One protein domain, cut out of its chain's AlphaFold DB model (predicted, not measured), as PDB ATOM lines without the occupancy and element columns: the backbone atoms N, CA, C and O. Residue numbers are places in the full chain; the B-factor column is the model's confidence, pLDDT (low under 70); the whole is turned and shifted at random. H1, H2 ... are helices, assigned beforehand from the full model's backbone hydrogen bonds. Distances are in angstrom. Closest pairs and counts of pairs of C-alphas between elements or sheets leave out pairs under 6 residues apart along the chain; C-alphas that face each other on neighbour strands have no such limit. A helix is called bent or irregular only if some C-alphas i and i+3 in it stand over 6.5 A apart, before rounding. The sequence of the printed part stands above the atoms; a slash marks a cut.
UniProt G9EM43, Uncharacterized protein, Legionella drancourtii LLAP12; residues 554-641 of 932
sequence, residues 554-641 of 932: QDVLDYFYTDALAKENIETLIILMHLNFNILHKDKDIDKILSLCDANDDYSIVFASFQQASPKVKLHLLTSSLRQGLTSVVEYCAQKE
ATOM      1  N   GLN A 554      15.822  27.369 -26.816       89.31
ATOM      2  CA  GLN A 554      16.034  28.466 -27.757       89.31
ATOM      3  C   GLN A 554      15.249  28.257 -29.060       89.31
ATOM      4  O   GLN A 554      14.689  29.216 -29.581       89.31
ATOM      5  N   ASP A 555      15.142  27.015 -29.542       91.44
ATOM      6  CA  ASP A 555      14.401  26.669 -30.761       91.44
ATOM      7  C   ASP A 555      12.894  26.957 -30.632       91.44
ATOM      8  O   ASP A 555      12.257  27.396 -31.592       91.44
ATOM      9  N   VAL A 556      12.324  26.791 -29.431       90.94
ATOM     10  CA  VAL A 556      10.919  27.128 -29.144       90.94
ATOM     11  C   VAL A 556      10.716  28.642 -29.181       90.94
ATOM     12  O   VAL A 556       9.767  29.127 -29.799       90.94
ATOM     13  N   LEU A 557      11.617  29.411 -28.564       92.31
ATOM     14  CA  LEU A 557      11.564  30.876 -28.611       92.31
ATOM     15  C   LEU A 557      11.749  31.400 -30.046       92.31
ATOM     16  O   LEU A 557      11.015  32.292 -30.475       92.31
ATOM     17  N   ASP A 558      12.660  30.801 -30.817       93.00
ATOM     18  CA  ASP A 558      12.892  31.112 -32.232       93.00
ATOM     19  C   ASP A 558      11.669  30.789 -33.109       93.00
ATOM     20  O   ASP A 558      11.358  31.547 -34.040       93.00
ATOM     21  N   TYR A 559      10.945  29.703 -32.810       93.81
ATOM     22  CA  TYR A 559       9.671  29.379 -33.455       93.81
ATOM     23  C   TYR A 559       8.639  30.482 -33.207       93.81
ATOM     24  O   TYR A 559       8.081  31.016 -34.168       93.81
ATOM     25  N   PHE A 560       8.434  30.886 -31.948       92.44
ATOM     26  CA  PHE A 560       7.499  31.962 -31.607       92.44
ATOM     27  C   PHE A 560       7.904  33.305 -32.208       92.44
ATOM     28  O   PHE A 560       7.042  34.043 -32.672       92.44
ATOM     29  N   TYR A 561       9.199  33.612 -32.259       94.69
ATOM     30  CA  TYR A 561       9.714  34.804 -32.930       94.69
ATOM     31  C   TYR A 561       9.386  34.792 -34.429       94.69
ATOM     32  O   TYR A 561       8.883  35.776 -34.975       94.69
ATOM     33  N   THR A 562       9.632  33.665 -35.099       93.75
ATOM     34  CA  THR A 562       9.381  33.524 -36.539       93.75
ATOM     35  C   THR A 562       7.885  33.582 -36.844       93.75
ATOM     36  O   THR A 562       7.476  34.261 -37.786       93.75
ATOM     37  N   ASP A 563       7.061  32.919 -36.029       89.88
ATOM     38  CA  ASP A 563       5.601  32.946 -36.133       89.88
ATOM     39  C   ASP A 563       5.041  34.352 -35.877       89.88
ATOM     40  O   ASP A 563       4.205  34.832 -36.644       89.88
ATOM     41  N   ALA A 564       5.558  35.052 -34.862       89.19
ATOM     42  CA  ALA A 564       5.177  36.423 -34.546       89.19
ATOM     43  C   ALA A 564       5.502  37.377 -35.696       89.19
ATOM     44  O   ALA A 564       4.656  38.180 -36.077       89.19
ATOM     45  N   LEU A 565       6.679  37.257 -36.315       90.62
ATOM     46  CA  LEU A 565       6.999  38.040 -37.504       90.62
ATOM     47  C   LEU A 565       6.112  37.667 -38.687       90.62
ATOM     48  O   LEU A 565       5.649  38.558 -39.391       90.62
ATOM     49  N   ALA A 566       5.872  36.380 -38.945       88.12
ATOM     50  CA  ALA A 566       5.027  35.936 -40.054       88.12
ATOM     51  C   ALA A 566       3.588  36.460 -39.931       88.12
ATOM     52  O   ALA A 566       3.013  36.870 -40.936       88.12
ATOM     53  N   LYS A 567       3.051  36.490 -38.708       80.75
ATOM     54  CA  LYS A 567       1.691  36.940 -38.377       80.75
ATOM     55  C   LYS A 567       1.598  38.406 -37.950       80.75
ATOM     56  O   LYS A 567       0.523  38.826 -37.533       80.75
ATOM     57  N   GLU A 568       2.702  39.148 -38.009       85.88
ATOM     58  CA  GLU A 568       2.760  40.572 -37.645       85.88
ATOM     59  C   GLU A 568       2.284  40.846 -36.202       85.88
ATOM     60  O   GLU A 568       1.660  41.857 -35.895       85.88
ATOM     61  N   ASN A 569       2.580  39.916 -35.288       81.94
ATOM     62  CA  ASN A 569       2.124  39.943 -33.903       81.94
ATOM     63  C   ASN A 569       3.156  40.602 -32.973       81.94
ATOM     64  O   ASN A 569       4.017  39.928 -32.400       81.94
ATOM     65  N   ILE A 570       3.049  41.924 -32.806       84.94
ATOM     66  CA  ILE A 570       3.948  42.696 -31.936       84.94
ATOM     67  C   ILE A 570       3.838  42.291 -30.458       84.94
ATOM     68  O   ILE A 570       4.852  42.268 -29.765       84.94
ATOM     69  N   GLU A 571       2.658  41.879 -29.981       84.50
ATOM     70  CA  GLU A 571       2.460  41.457 -28.588       84.50
ATOM     71  C   GLU A 571       3.335  40.249 -28.246       84.50
ATOM     72  O   GLU A 571       4.020  40.250 -27.227       84.50
ATOM     73  N   THR A 572       3.399  39.244 -29.125       87.81
ATOM     74  CA  THR A 572       4.284  38.089 -28.920       87.81
ATOM     75  C   THR A 572       5.756  38.508 -28.908       87.81
ATOM     76  O   THR A 572       6.510  38.008 -28.077       87.81
ATOM     77  N   LEU A 573       6.178  39.458 -29.753       91.44
ATOM     78  CA  LEU A 573       7.550  39.989 -29.712       91.44
ATOM     79  C   LEU A 573       7.842  40.717 -28.392       91.44
ATOM     80  O   LEU A 573       8.921  40.544 -27.824       91.44
ATOM     81  N   ILE A 574       6.877  41.480 -27.869       89.00
ATOM     82  CA  ILE A 574       6.966  42.121 -26.553       89.00
ATOM     83  C   ILE A 574       7.084  41.060 -25.456       89.00
ATOM     84  O   ILE A 574       7.895  41.215 -24.543       89.00
ATOM     85  N   ILE A 575       6.316  39.968 -25.519       88.75
ATOM     86  CA  ILE A 575       6.439  38.873 -24.548       88.75
ATOM     87  C   ILE A 575       7.837  38.265 -24.620       88.75
ATOM     88  O   ILE A 575       8.504  38.200 -23.594       88.75
ATOM     89  N   LEU A 576       8.309  37.888 -25.810       92.12
ATOM     90  CA  LEU A 576       9.639  37.303 -26.002       92.12
ATOM     91  C   LEU A 576      10.750  38.216 -25.463       92.12
ATOM     92  O   LEU A 576      11.638  37.743 -24.757       92.12
ATOM     93  N   MET A 577      10.658  39.527 -25.697       91.06
ATOM     94  CA  MET A 577      11.564  40.513 -25.098       91.06
ATOM     95  C   MET A 577      11.562  40.432 -23.560       91.06
ATOM     96  O   MET A 577      12.625  40.439 -22.945       91.06
ATOM     97  N   HIS A 578      10.391  40.326 -22.923       86.25
ATOM     98  CA  HIS A 578      10.295  40.159 -21.465       86.25
ATOM     99  C   HIS A 578      10.814  38.804 -20.965       86.25
ATOM    100  O   HIS A 578      11.208  38.705 -19.807       86.25
ATOM    101  N   LEU A 579      10.848  37.784 -21.825       87.94
ATOM    102  CA  LEU A 579      11.498  36.495 -21.569       87.94
ATOM    103  C   LEU A 579      13.020  36.541 -21.813       87.94
ATOM    104  O   LEU A 579      13.659  35.498 -21.926       87.94
ATOM    105  N   ASN A 580      13.607  37.740 -21.922       86.94
ATOM    106  CA  ASN A 580      15.018  37.988 -22.234       86.94
ATOM    107  C   ASN A 580      15.488  37.427 -23.589       86.94
ATOM    108  O   ASN A 580      16.691  37.264 -23.805       86.94
ATOM    109  N   PHE A 581      14.575  37.164 -24.525       91.00
ATOM    110  CA  PHE A 581      14.942  36.772 -25.881       91.00
ATOM    111  C   PHE A 581      15.395  37.994 -26.688       91.00
ATOM    112  O   PHE A 581      14.703  39.012 -26.758       91.00
ATOM    113  N   ASN A 582      16.548  37.887 -27.348       92.75
ATOM    114  CA  ASN A 582      17.069  38.962 -28.186       92.75
ATOM    115  C   ASN A 582      16.286  39.064 -29.505       92.75
ATOM    116  O   ASN A 582      16.558  38.342 -30.464       92.75
ATOM    117  N   ILE A 583      15.354  40.014 -29.593       94.81
ATOM    118  CA  ILE A 583      14.555  40.255 -30.807       94.81
ATOM    119  C   ILE A 583      15.437  40.712 -31.983       94.81
ATOM    120  O   ILE A 583      15.127  40.443 -33.139       94.81
ATOM    121  N   LEU A 584      16.584  41.339 -31.706       94.00
ATOM    122  CA  LEU A 584      17.526  41.852 -32.704       94.00
ATOM    123  C   LEU A 584      18.701  40.884 -32.947       94.00
ATOM    124  O   LEU A 584      19.859  41.299 -33.044       94.00
ATOM    125  N   HIS A 585      18.423  39.581 -33.045       91.44
ATOM    126  CA  HIS A 585      19.455  38.567 -33.303       91.44
ATOM    127  C   HIS A 585      19.675  38.278 -34.804       91.44
ATOM    128  O   HIS A 585      20.768  37.853 -35.186       91.44
ATOM    129  N   LYS A 586      18.688  38.547 -35.678       92.31
ATOM    130  CA  LYS A 586      18.738  38.269 -37.130       92.31
ATOM    131  C   LYS A 586      18.715  39.545 -37.978       92.31
ATOM    132  O   LYS A 586      17.739  40.281 -38.023       92.31
ATOM    133  N   ASP A 587      19.781  39.740 -38.749       91.06
ATOM    134  CA  ASP A 587      19.984  40.886 -39.652       91.06
ATOM    135  C   ASP A 587      18.889  41.042 -40.724       91.06
ATOM    136  O   ASP A 587      18.461  42.148 -41.040       91.06
ATOM    137  N   LYS A 588      18.403  39.921 -41.270       93.94
ATOM    138  CA  LYS A 588      17.388  39.898 -42.337       93.94
ATOM    139  C   LYS A 588      16.001  40.375 -41.887       93.94
ATOM    140  O   LYS A 588      15.200  40.763 -42.731       93.94
ATOM    141  N   ASP A 589      15.725  40.345 -40.586       94.75
ATOM    142  CA  ASP A 589      14.387  40.603 -40.048       94.75
ATOM    143  C   ASP A 589      14.197  42.074 -39.638       94.75
ATOM    144  O   ASP A 589      13.076  42.511 -39.391       94.75
ATOM    145  N   ILE A 590      15.278  42.863 -39.611       95.19
ATOM    146  CA  ILE A 590      15.299  44.237 -39.086       95.19
ATOM    147  C   ILE A 590      14.311  45.158 -39.792       95.19
ATOM    148  O   ILE A 590      13.591  45.900 -39.131       95.19
ATOM    149  N   ASP A 591      14.230  45.095 -41.121       93.31
ATOM    150  CA  ASP A 591      13.278  45.914 -41.874       93.31
ATOM    151  C   ASP A 591      11.825  45.583 -41.520       93.31
ATOM    152  O   ASP A 591      10.997  46.491 -41.415       93.31
ATOM    153  N   LYS A 592      11.523  44.299 -41.285       93.44
ATOM    154  CA  LYS A 592      10.184  43.857 -40.888       93.44
ATOM    155  C   LYS A 592       9.865  44.283 -39.457       93.44
ATOM    156  O   LYS A 592       8.790  44.819 -39.224       93.44
ATOM    157  N   ILE A 593      10.808  44.113 -38.529       95.56
ATOM    158  CA  ILE A 593      10.664  44.561 -37.135       95.56
ATOM    159  C   ILE A 593      10.408  46.068 -37.081       95.56
ATOM    160  O   ILE A 593       9.474  46.496 -36.412       95.56
ATOM    161  N   LEU A 594      11.192  46.870 -37.809       94.88
ATOM    162  CA  LEU A 594      11.011  48.322 -37.862       94.88
ATOM    163  C   LEU A 594       9.648  48.713 -38.438       94.88
ATOM    164  O   LEU A 594       8.994  49.577 -37.869       94.88
ATOM    165  N   SER A 595       9.208  48.047 -39.511       88.44
ATOM    166  CA  SER A 595       7.892  48.304 -40.110       88.44
ATOM    167  C   SER A 595       6.754  47.981 -39.134       88.44
ATOM    168  O   SER A 595       5.787  48.730 -39.052       88.44
ATOM    169  N   LEU A 596       6.885  46.896 -38.361       88.75
ATOM    170  CA  LEU A 596       5.918  46.537 -37.319       88.75
ATOM    171  C   LEU A 596       5.900  47.553 -36.175       88.75
ATOM    172  O   LEU A 596       4.823  47.928 -35.723       88.75
ATOM    173  N   CYS A 597       7.070  48.005 -35.717       89.44
ATOM    174  CA  CYS A 597       7.167  49.020 -34.665       89.44
ATOM    175  C   CYS A 597       6.540  50.345 -35.115       89.44
ATOM    176  O   CYS A 597       5.783  50.940 -34.359       89.44
ATOM    177  N   ASP A 598       6.813  50.776 -36.351       87.00
ATOM    178  CA  ASP A 598       6.268  52.012 -36.926       87.00
ATOM    179  C   ASP A 598       4.742  51.951 -37.081       87.00
ATOM    180  O   ASP A 598       4.042  52.877 -36.689       87.00
ATOM    181  N   ALA A 599       4.211  50.817 -37.552       78.19
ATOM    182  CA  ALA A 599       2.769  50.606 -37.678       78.19
ATOM    183  C   ALA A 599       2.015  50.648 -36.334       78.19
ATOM    184  O   ALA A 599       0.823  50.946 -36.318       78.19
ATOM    185  N   ASN A 600       2.692  50.345 -35.221       78.88
ATOM    186  CA  ASN A 600       2.108  50.335 -33.874       78.88
ATOM    187  C   ASN A 600       2.547  51.529 -33.005       78.88
ATOM    188  O   ASN A 600       2.126  51.614 -31.856       78.88
ATOM    189  N   ASP A 601       3.403  52.418 -33.526       83.38
ATOM    190  CA  ASP A 601       4.081  53.487 -32.775       83.38
ATOM    191  C   ASP A 601       4.737  53.010 -31.455       83.38
ATOM    192  O   ASP A 601       4.776  53.718 -30.448       83.38
ATOM    193  N   ASP A 602       5.276  51.782 -31.448       86.19
ATOM    194  CA  ASP A 602       5.946  51.179 -30.290       86.19
ATOM    195  C   ASP A 602       7.308  50.585 -30.676       86.19
ATOM    196  O   ASP A 602       7.416  49.567 -31.359       86.19
ATOM    197  N   TYR A 603       8.372  51.220 -30.185       93.75
ATOM    198  CA  TYR A 603       9.766  50.838 -30.427       93.75
ATOM    199  C   TYR A 603      10.434  50.163 -29.216       93.75
ATOM    200  O   TYR A 603      11.649  49.934 -29.218       93.75
ATOM    201  N   SER A 604       9.666  49.824 -28.176       92.12
ATOM    202  CA  SER A 604      10.164  49.252 -26.917       92.12
ATOM    203  C   SER A 604      11.005  47.991 -27.132       92.12
ATOM    204  O   SER A 604      12.097  47.874 -26.566       92.12
ATOM    205  N   ILE A 605      10.566  47.100 -28.028       93.50
ATOM    206  CA  ILE A 605      11.272  45.854 -28.363       93.50
ATOM    207  C   ILE A 605      12.648  46.110 -28.983       93.50
ATOM    208  O   ILE A 605      13.613  45.400 -28.675       93.50
ATOM    209  N   VAL A 606      12.765  47.155 -29.810       95.44
ATOM    210  CA  VAL A 606      14.029  47.561 -30.431       95.44
ATOM    211  C   VAL A 606      14.958  48.113 -29.357       95.44
ATOM    212  O   VAL A 606      16.120  47.715 -29.277       95.44
ATOM    213  N   PHE A 607      14.450  48.996 -28.498       94.88
ATOM    214  CA  PHE A 607      15.261  49.673 -27.487       94.88
ATOM    215  C   PHE A 607      15.784  48.723 -26.411       94.88
ATOM    216  O   PHE A 607      16.960  48.822 -26.042       94.88
ATOM    217  N   ALA A 608      14.951  47.787 -25.955       92.56
ATOM    218  CA  ALA A 608      15.321  46.780 -24.966       92.56
ATOM    219  C   ALA A 608      16.345  45.775 -25.514       92.56
ATOM    220  O   ALA A 608      17.306  45.426 -24.828       92.56
ATOM    221  N   SER A 609      16.195  45.360 -26.775       94.31
ATOM    222  CA  SER A 609      17.081  44.371 -27.405       94.31
ATOM    223  C   SER A 609      18.380  44.980 -27.949       94.31
ATOM    224  O   SER A 609      19.325  44.257 -28.266       94.31
ATOM    225  N   PHE A 610      18.463  46.311 -28.051       94.94
ATOM    226  CA  PHE A 610      19.575  47.005 -28.703       94.94
ATOM    227  C   PHE A 610      20.944  46.630 -28.131       94.94
ATOM    228  O   PHE A 610      21.882  46.410 -28.890       94.94
ATOM    229  N   GLN A 611      21.080  46.529 -26.806       92.44
ATOM    230  CA  GLN A 611      22.377  46.243 -26.180       92.44
ATOM    231  C   GLN A 611      22.900  44.840 -26.508       92.44
ATOM    232  O   GLN A 611      24.106  44.665 -26.657       92.44
ATOM    233  N   GLN A 612      21.998  43.871 -26.676       92.00
ATOM    234  CA  GLN A 612      22.331  42.481 -26.994       92.00
ATOM    235  C   GLN A 612      22.567  42.258 -28.498       92.00
ATOM    236  O   GLN A 612      23.081  41.216 -28.905       92.00
ATOM    237  N   ALA A 613      22.191  43.221 -29.346       93.75
ATOM    238  CA  ALA A 613      22.341  43.123 -30.791       93.75
ATOM    239  C   ALA A 613      23.816  43.161 -31.226       93.75
ATOM    240  O   ALA A 613      24.629  43.935 -30.711       93.75
ATOM    241  N   SER A 614      24.160  42.364 -32.242       94.19
ATOM    242  CA  SER A 614      25.509  42.388 -32.821       94.19
ATOM    243  C   SER A 614      25.810  43.739 -33.498       94.19
ATOM    244  O   SER A 614      24.888  44.391 -33.999       94.19
ATOM    245  N   PRO A 615      27.088  44.159 -33.611       92.94
ATOM    246  CA  PRO A 615      27.451  45.411 -34.287       92.94
ATOM    247  C   PRO A 615      26.914  45.516 -35.721       92.94
ATOM    248  O   PRO A 615      26.489  46.587 -36.153       92.94
ATOM    249  N   LYS A 616      26.879  44.388 -36.447       93.56
ATOM    250  CA  LYS A 616      26.310  44.312 -37.797       93.56
ATOM    251  C   LYS A 616      24.814  44.640 -37.792       93.56
ATOM    252  O   LYS A 616      24.371  45.470 -38.582       93.56
ATOM    253  N   VAL A 617      24.057  44.032 -36.876       95.38
ATOM    254  CA  VAL A 617      22.612  44.268 -36.740       95.38
ATOM    255  C   VAL A 617      22.326  45.715 -36.340       95.38
ATOM    256  O   VAL A 617      21.461  46.350 -36.935       95.38
ATOM    257  N   LYS A 618      23.085  46.277 -35.394       95.69
ATOM    258  CA  LYS A 618      22.951  47.683 -34.981       95.69
ATOM    259  C   LYS A 618      23.180  48.660 -36.139       95.69
ATOM    260  O   LYS A 618      22.444  49.636 -36.285       95.69
ATOM    261  N   LEU A 619      24.171  48.390 -36.991       93.12
ATOM    262  CA  LEU A 619      24.432  49.206 -38.177       93.12
ATOM    263  C   LEU A 619      23.303  49.100 -39.214       93.12
ATOM    264  O   LEU A 619      22.928  50.114 -39.811       93.12
ATOM    265  N   HIS A 620      22.743  47.905 -39.421       95.06
ATOM    266  CA  HIS A 620      21.585  47.726 -40.296       95.06
ATOM    267  C   HIS A 620      20.354  48.443 -39.732       95.06
ATOM    268  O   HIS A 620      19.726  49.210 -40.457       95.06
ATOM    269  N   LEU A 621      20.082  48.310 -38.431       96.38
ATOM    270  CA  LEU A 621      19.011  49.025 -37.733       96.38
ATOM    271  C   LEU A 621      19.111  50.540 -37.956       96.38
ATOM    272  O   LEU A 621      18.136  51.160 -38.384       96.38
ATOM    273  N   LEU A 622      20.295  51.132 -37.760       95.44
ATOM    274  CA  LEU A 622      20.533  52.549 -38.051       95.44
ATOM    275  C   LEU A 622      20.291  52.872 -39.535       95.44
ATOM    276  O   LEU A 622      19.600  53.835 -39.866       95.44
ATOM    277  N   THR A 623      20.851  52.066 -40.438       93.00
ATOM    278  CA  THR A 623      20.758  52.278 -41.890       93.00
ATOM    279  C   THR A 623      19.314  52.267 -42.377       93.00
ATOM    280  O   THR A 623      18.912  53.146 -43.147       93.00
ATOM    281  N   SER A 624      18.533  51.291 -41.922       94.06
ATOM    282  CA  SER A 624      17.124  51.146 -42.257       94.06
ATOM    283  C   SER A 624      16.283  52.254 -41.643       94.06
ATOM    284  O   SER A 624      15.484  52.853 -42.359       94.06
ATOM    285  N   SER A 625      16.542  52.624 -40.386       94.75
ATOM    286  CA  SER A 625      15.840  53.729 -39.718       94.75
ATOM    287  C   SER A 625      16.061  55.066 -40.431       94.75
ATOM    288  O   SER A 625      15.107  55.796 -40.681       94.75
ATOM    289  N   LEU A 626      17.289  55.367 -40.874       92.25
ATOM    290  CA  LEU A 626      17.585  56.569 -41.673       92.25
ATOM    291  C   LEU A 626      16.912  56.548 -43.053       92.25
ATOM    292  O   LEU A 626      16.493  57.588 -43.574       92.25
ATOM    293  N   ARG A 627      16.830  55.367 -43.676       90.75
ATOM    294  CA  ARG A 627      16.165  55.190 -44.972       90.75
ATOM    295  C   ARG A 627      14.667  55.466 -44.850       90.75
ATOM    296  O   ARG A 627      14.151  56.236 -45.660       90.75
ATOM    297  N   GLN A 628      14.028  54.867 -43.847       87.19
ATOM    298  CA  GLN A 628      12.590  54.951 -43.585       87.19
ATOM    299  C   GLN A 628      12.180  56.290 -42.941       87.19
ATOM    300  O   GLN A 628      11.078  56.759 -43.179       87.19
ATOM    301  N   GLY A 629      13.094  56.976 -42.246       89.25
ATOM    302  CA  GLY A 629      12.814  58.252 -41.574       89.25
ATOM    303  C   GLY A 629      12.314  58.101 -40.133       89.25
ATOM    304  O   GLY A 629      11.594  58.971 -39.660       89.25
ATOM    305  N   LEU A 630      12.702  57.024 -39.443       91.88
ATOM    306  CA  LEU A 630      12.238  56.692 -38.090       91.88
ATOM    307  C   LEU A 630      13.048  57.458 -37.034       91.88
ATOM    308  O   LEU A 630      14.071  56.974 -36.539       91.88
ATOM    309  N   THR A 631      12.613  58.679 -36.719       90.06
ATOM    310  CA  THR A 631      13.342  59.618 -35.845       90.06
ATOM    311  C   THR A 631      13.642  59.032 -34.463       90.06
ATOM    312  O   THR A 631      14.791  59.099 -34.031       90.06
ATOM    313  N   SER A 632      12.677  58.364 -33.820       91.44
ATOM    314  CA  SER A 632      12.824  57.794 -32.470       91.44
ATOM    315  C   SER A 632      13.970  56.778 -32.373       91.44
ATOM    316  O   SER A 632      14.762  56.798 -31.430       91.44
ATOM    317  N   VAL A 633      14.120  55.913 -33.382       94.81
ATOM    318  CA  VAL A 633      15.207  54.918 -33.416       94.81
ATOM    319  C   VAL A 633      16.551  55.576 -33.711       94.81
ATOM    320  O   VAL A 633      17.571  55.200 -33.133       94.81
ATOM    321  N   VAL A 634      16.571  56.583 -34.587       94.31
ATOM    322  CA  VAL A 634      17.793  57.335 -34.903       94.31
ATOM    323  C   VAL A 634      18.304  58.093 -33.676       94.31
ATOM    324  O   VAL A 634      19.500  58.031 -33.387       94.31
ATOM    325  N   GLU A 635      17.422  58.761 -32.935       93.06
ATOM    326  CA  GLU A 635      17.747  59.446 -31.680       93.06
ATOM    327  C   GLU A 635      18.291  58.474 -30.633       93.06
ATOM    328  O   GLU A 635      19.335  58.730 -30.028       93.06
ATOM    329  N   TYR A 636      17.650  57.312 -30.481       94.56
ATOM    330  CA  TYR A 636      18.119  56.280 -29.563       94.56
ATOM    331  C   TYR A 636      19.522  55.773 -29.928       94.56
ATOM    332  O   TYR A 636      20.403  55.697 -29.066       94.56
ATOM    333  N   CYS A 637      19.781  55.499 -31.212       94.75
ATOM    334  CA  CYS A 637      21.115  55.139 -31.703       94.75
ATOM    335  C   CYS A 637      22.142  56.248 -31.425       94.75
ATOM    336  O   CYS A 637      23.261  55.954 -31.005       94.75
ATOM    337  N   ALA A 638      21.775  57.516 -31.638       92.25
ATOM    338  CA  ALA A 638      22.649  58.664 -31.394       92.25
ATOM    339  C   ALA A 638      23.007  58.811 -29.907       92.25
ATOM    340  O   ALA A 638      24.143  59.153 -29.579       92.25
ATOM    341  N   GLN A 639      22.066  58.507 -29.011       92.50
ATOM    342  CA  GLN A 639      22.271  58.566 -27.567       92.50
ATOM    343  C   GLN A 639      23.085  57.379 -27.035       92.50
ATOM    344  O   GLN A 639      23.967  57.566 -26.197       92.50
ATOM    345  N   LYS A 640      22.770  56.152 -27.470       94.31
ATOM    346  CA  LYS A 640      23.345  54.923 -26.895       94.31
ATOM    347  C   LYS A 640      24.657  54.504 -27.541       94.31
ATOM    348  O   LYS A 640      25.538  54.026 -26.835       94.31
ATOM    349  N   GLU A 641      24.797  54.664 -28.856       93.75
ATOM    350  CA  GLU A 641      25.989  54.223 -29.586       93.75
ATOM    351  C   GLU A 641      26.313  55.154 -30.772       93.75
ATOM    352  O   GLU A 641      26.266  54.750 -31.940       93.75
TER     353      GLU A 641
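What this domain is: This is residues 554 to 641 of the 932 residues of an uncharacterized protein of Legionella drancourtii LLAP12 (UniProt G9EM43). Three pairs of helices follow each other along the longest axis: the helical hairpin of H1 and H2 at one end, H3 and H4 in the middle, and the helical hairpin of H5 and H6 at the other end. The chain goes back and forth between two layers, H1, H3 and H5 in one and H2, H4 and H6 in the other, with part of the helices aligned and part crossed. The printed part has 88 residues with six named helices, H1 to H6 in order along the chain, and no named strand; its class is all helix. It is compact, with a radius of gyration of the C-alphas of 11.9 A, and spans 33 by 24 by 21 A.

How they stand to each other: H3, residues 587 to 600, touches H5, residues 615 to 628, at a steep tilt of 44 degrees, the same way; the closest C-alphas, of Asp 587 and Val 617, are 5.2 A apart. H4, residues 604 to 612, and H3 are near each other, with 8 pairs of C-alphas within 10 A. H5, with residues 622 to 626 alone, touches H6, residues 631 to 640, in a hairpin at a shallow tilt of 31 degrees, opposite ways; their closest C-alphas, of Ser 625 and Val 634, are 6.3 A apart. H4 touches H2, residues 570 to 578, at a steep tilt of 40 degrees, the same way, closest at the C-alphas of Ile 574 and Ile 605, 6.0 A. H2 touches H1, residues 554 to 566, in the other hairpin at a shallow tilt of 25 degrees, opposite ways, with the C-alphas of Ala 564 and Thr 572 closest at 5.9 A. H4 and H6 are close but not clearly touching, 7.5 A between the C-alphas of Phe 607 and Tyr 636. H1 and H6 are apart. Every O i to N i+4 pair is within hydrogen-bond range in H1, H2, H5 and H6; in H3 it is 8 of 10 and in H4 3 of 5.

Where its parts are: From first to last C-alpha, H3 measures 21.0 A, H5 20.0 A and H1 18.1 A. H3 and H4 are irregular: C-alphas 588 and 591 are 7.3 A apart, and C-alphas 608 and 611 are 7.2 A apart. H1 begins at C-alpha 554 (16.034, 28.466, -27.757), and H6 ends at C-alpha 640 (23.345, 54.923, -26.895).

The domain as a whole: The two C-alphas farthest apart, of Val 556 and Ala 638, are 33.7 A apart. The printed part has no cut. The link from H2 to H3, 8 residues, is short; the other links are tight. The mean pLDDT of the printed part is 91.3, and no printed residue is under 70.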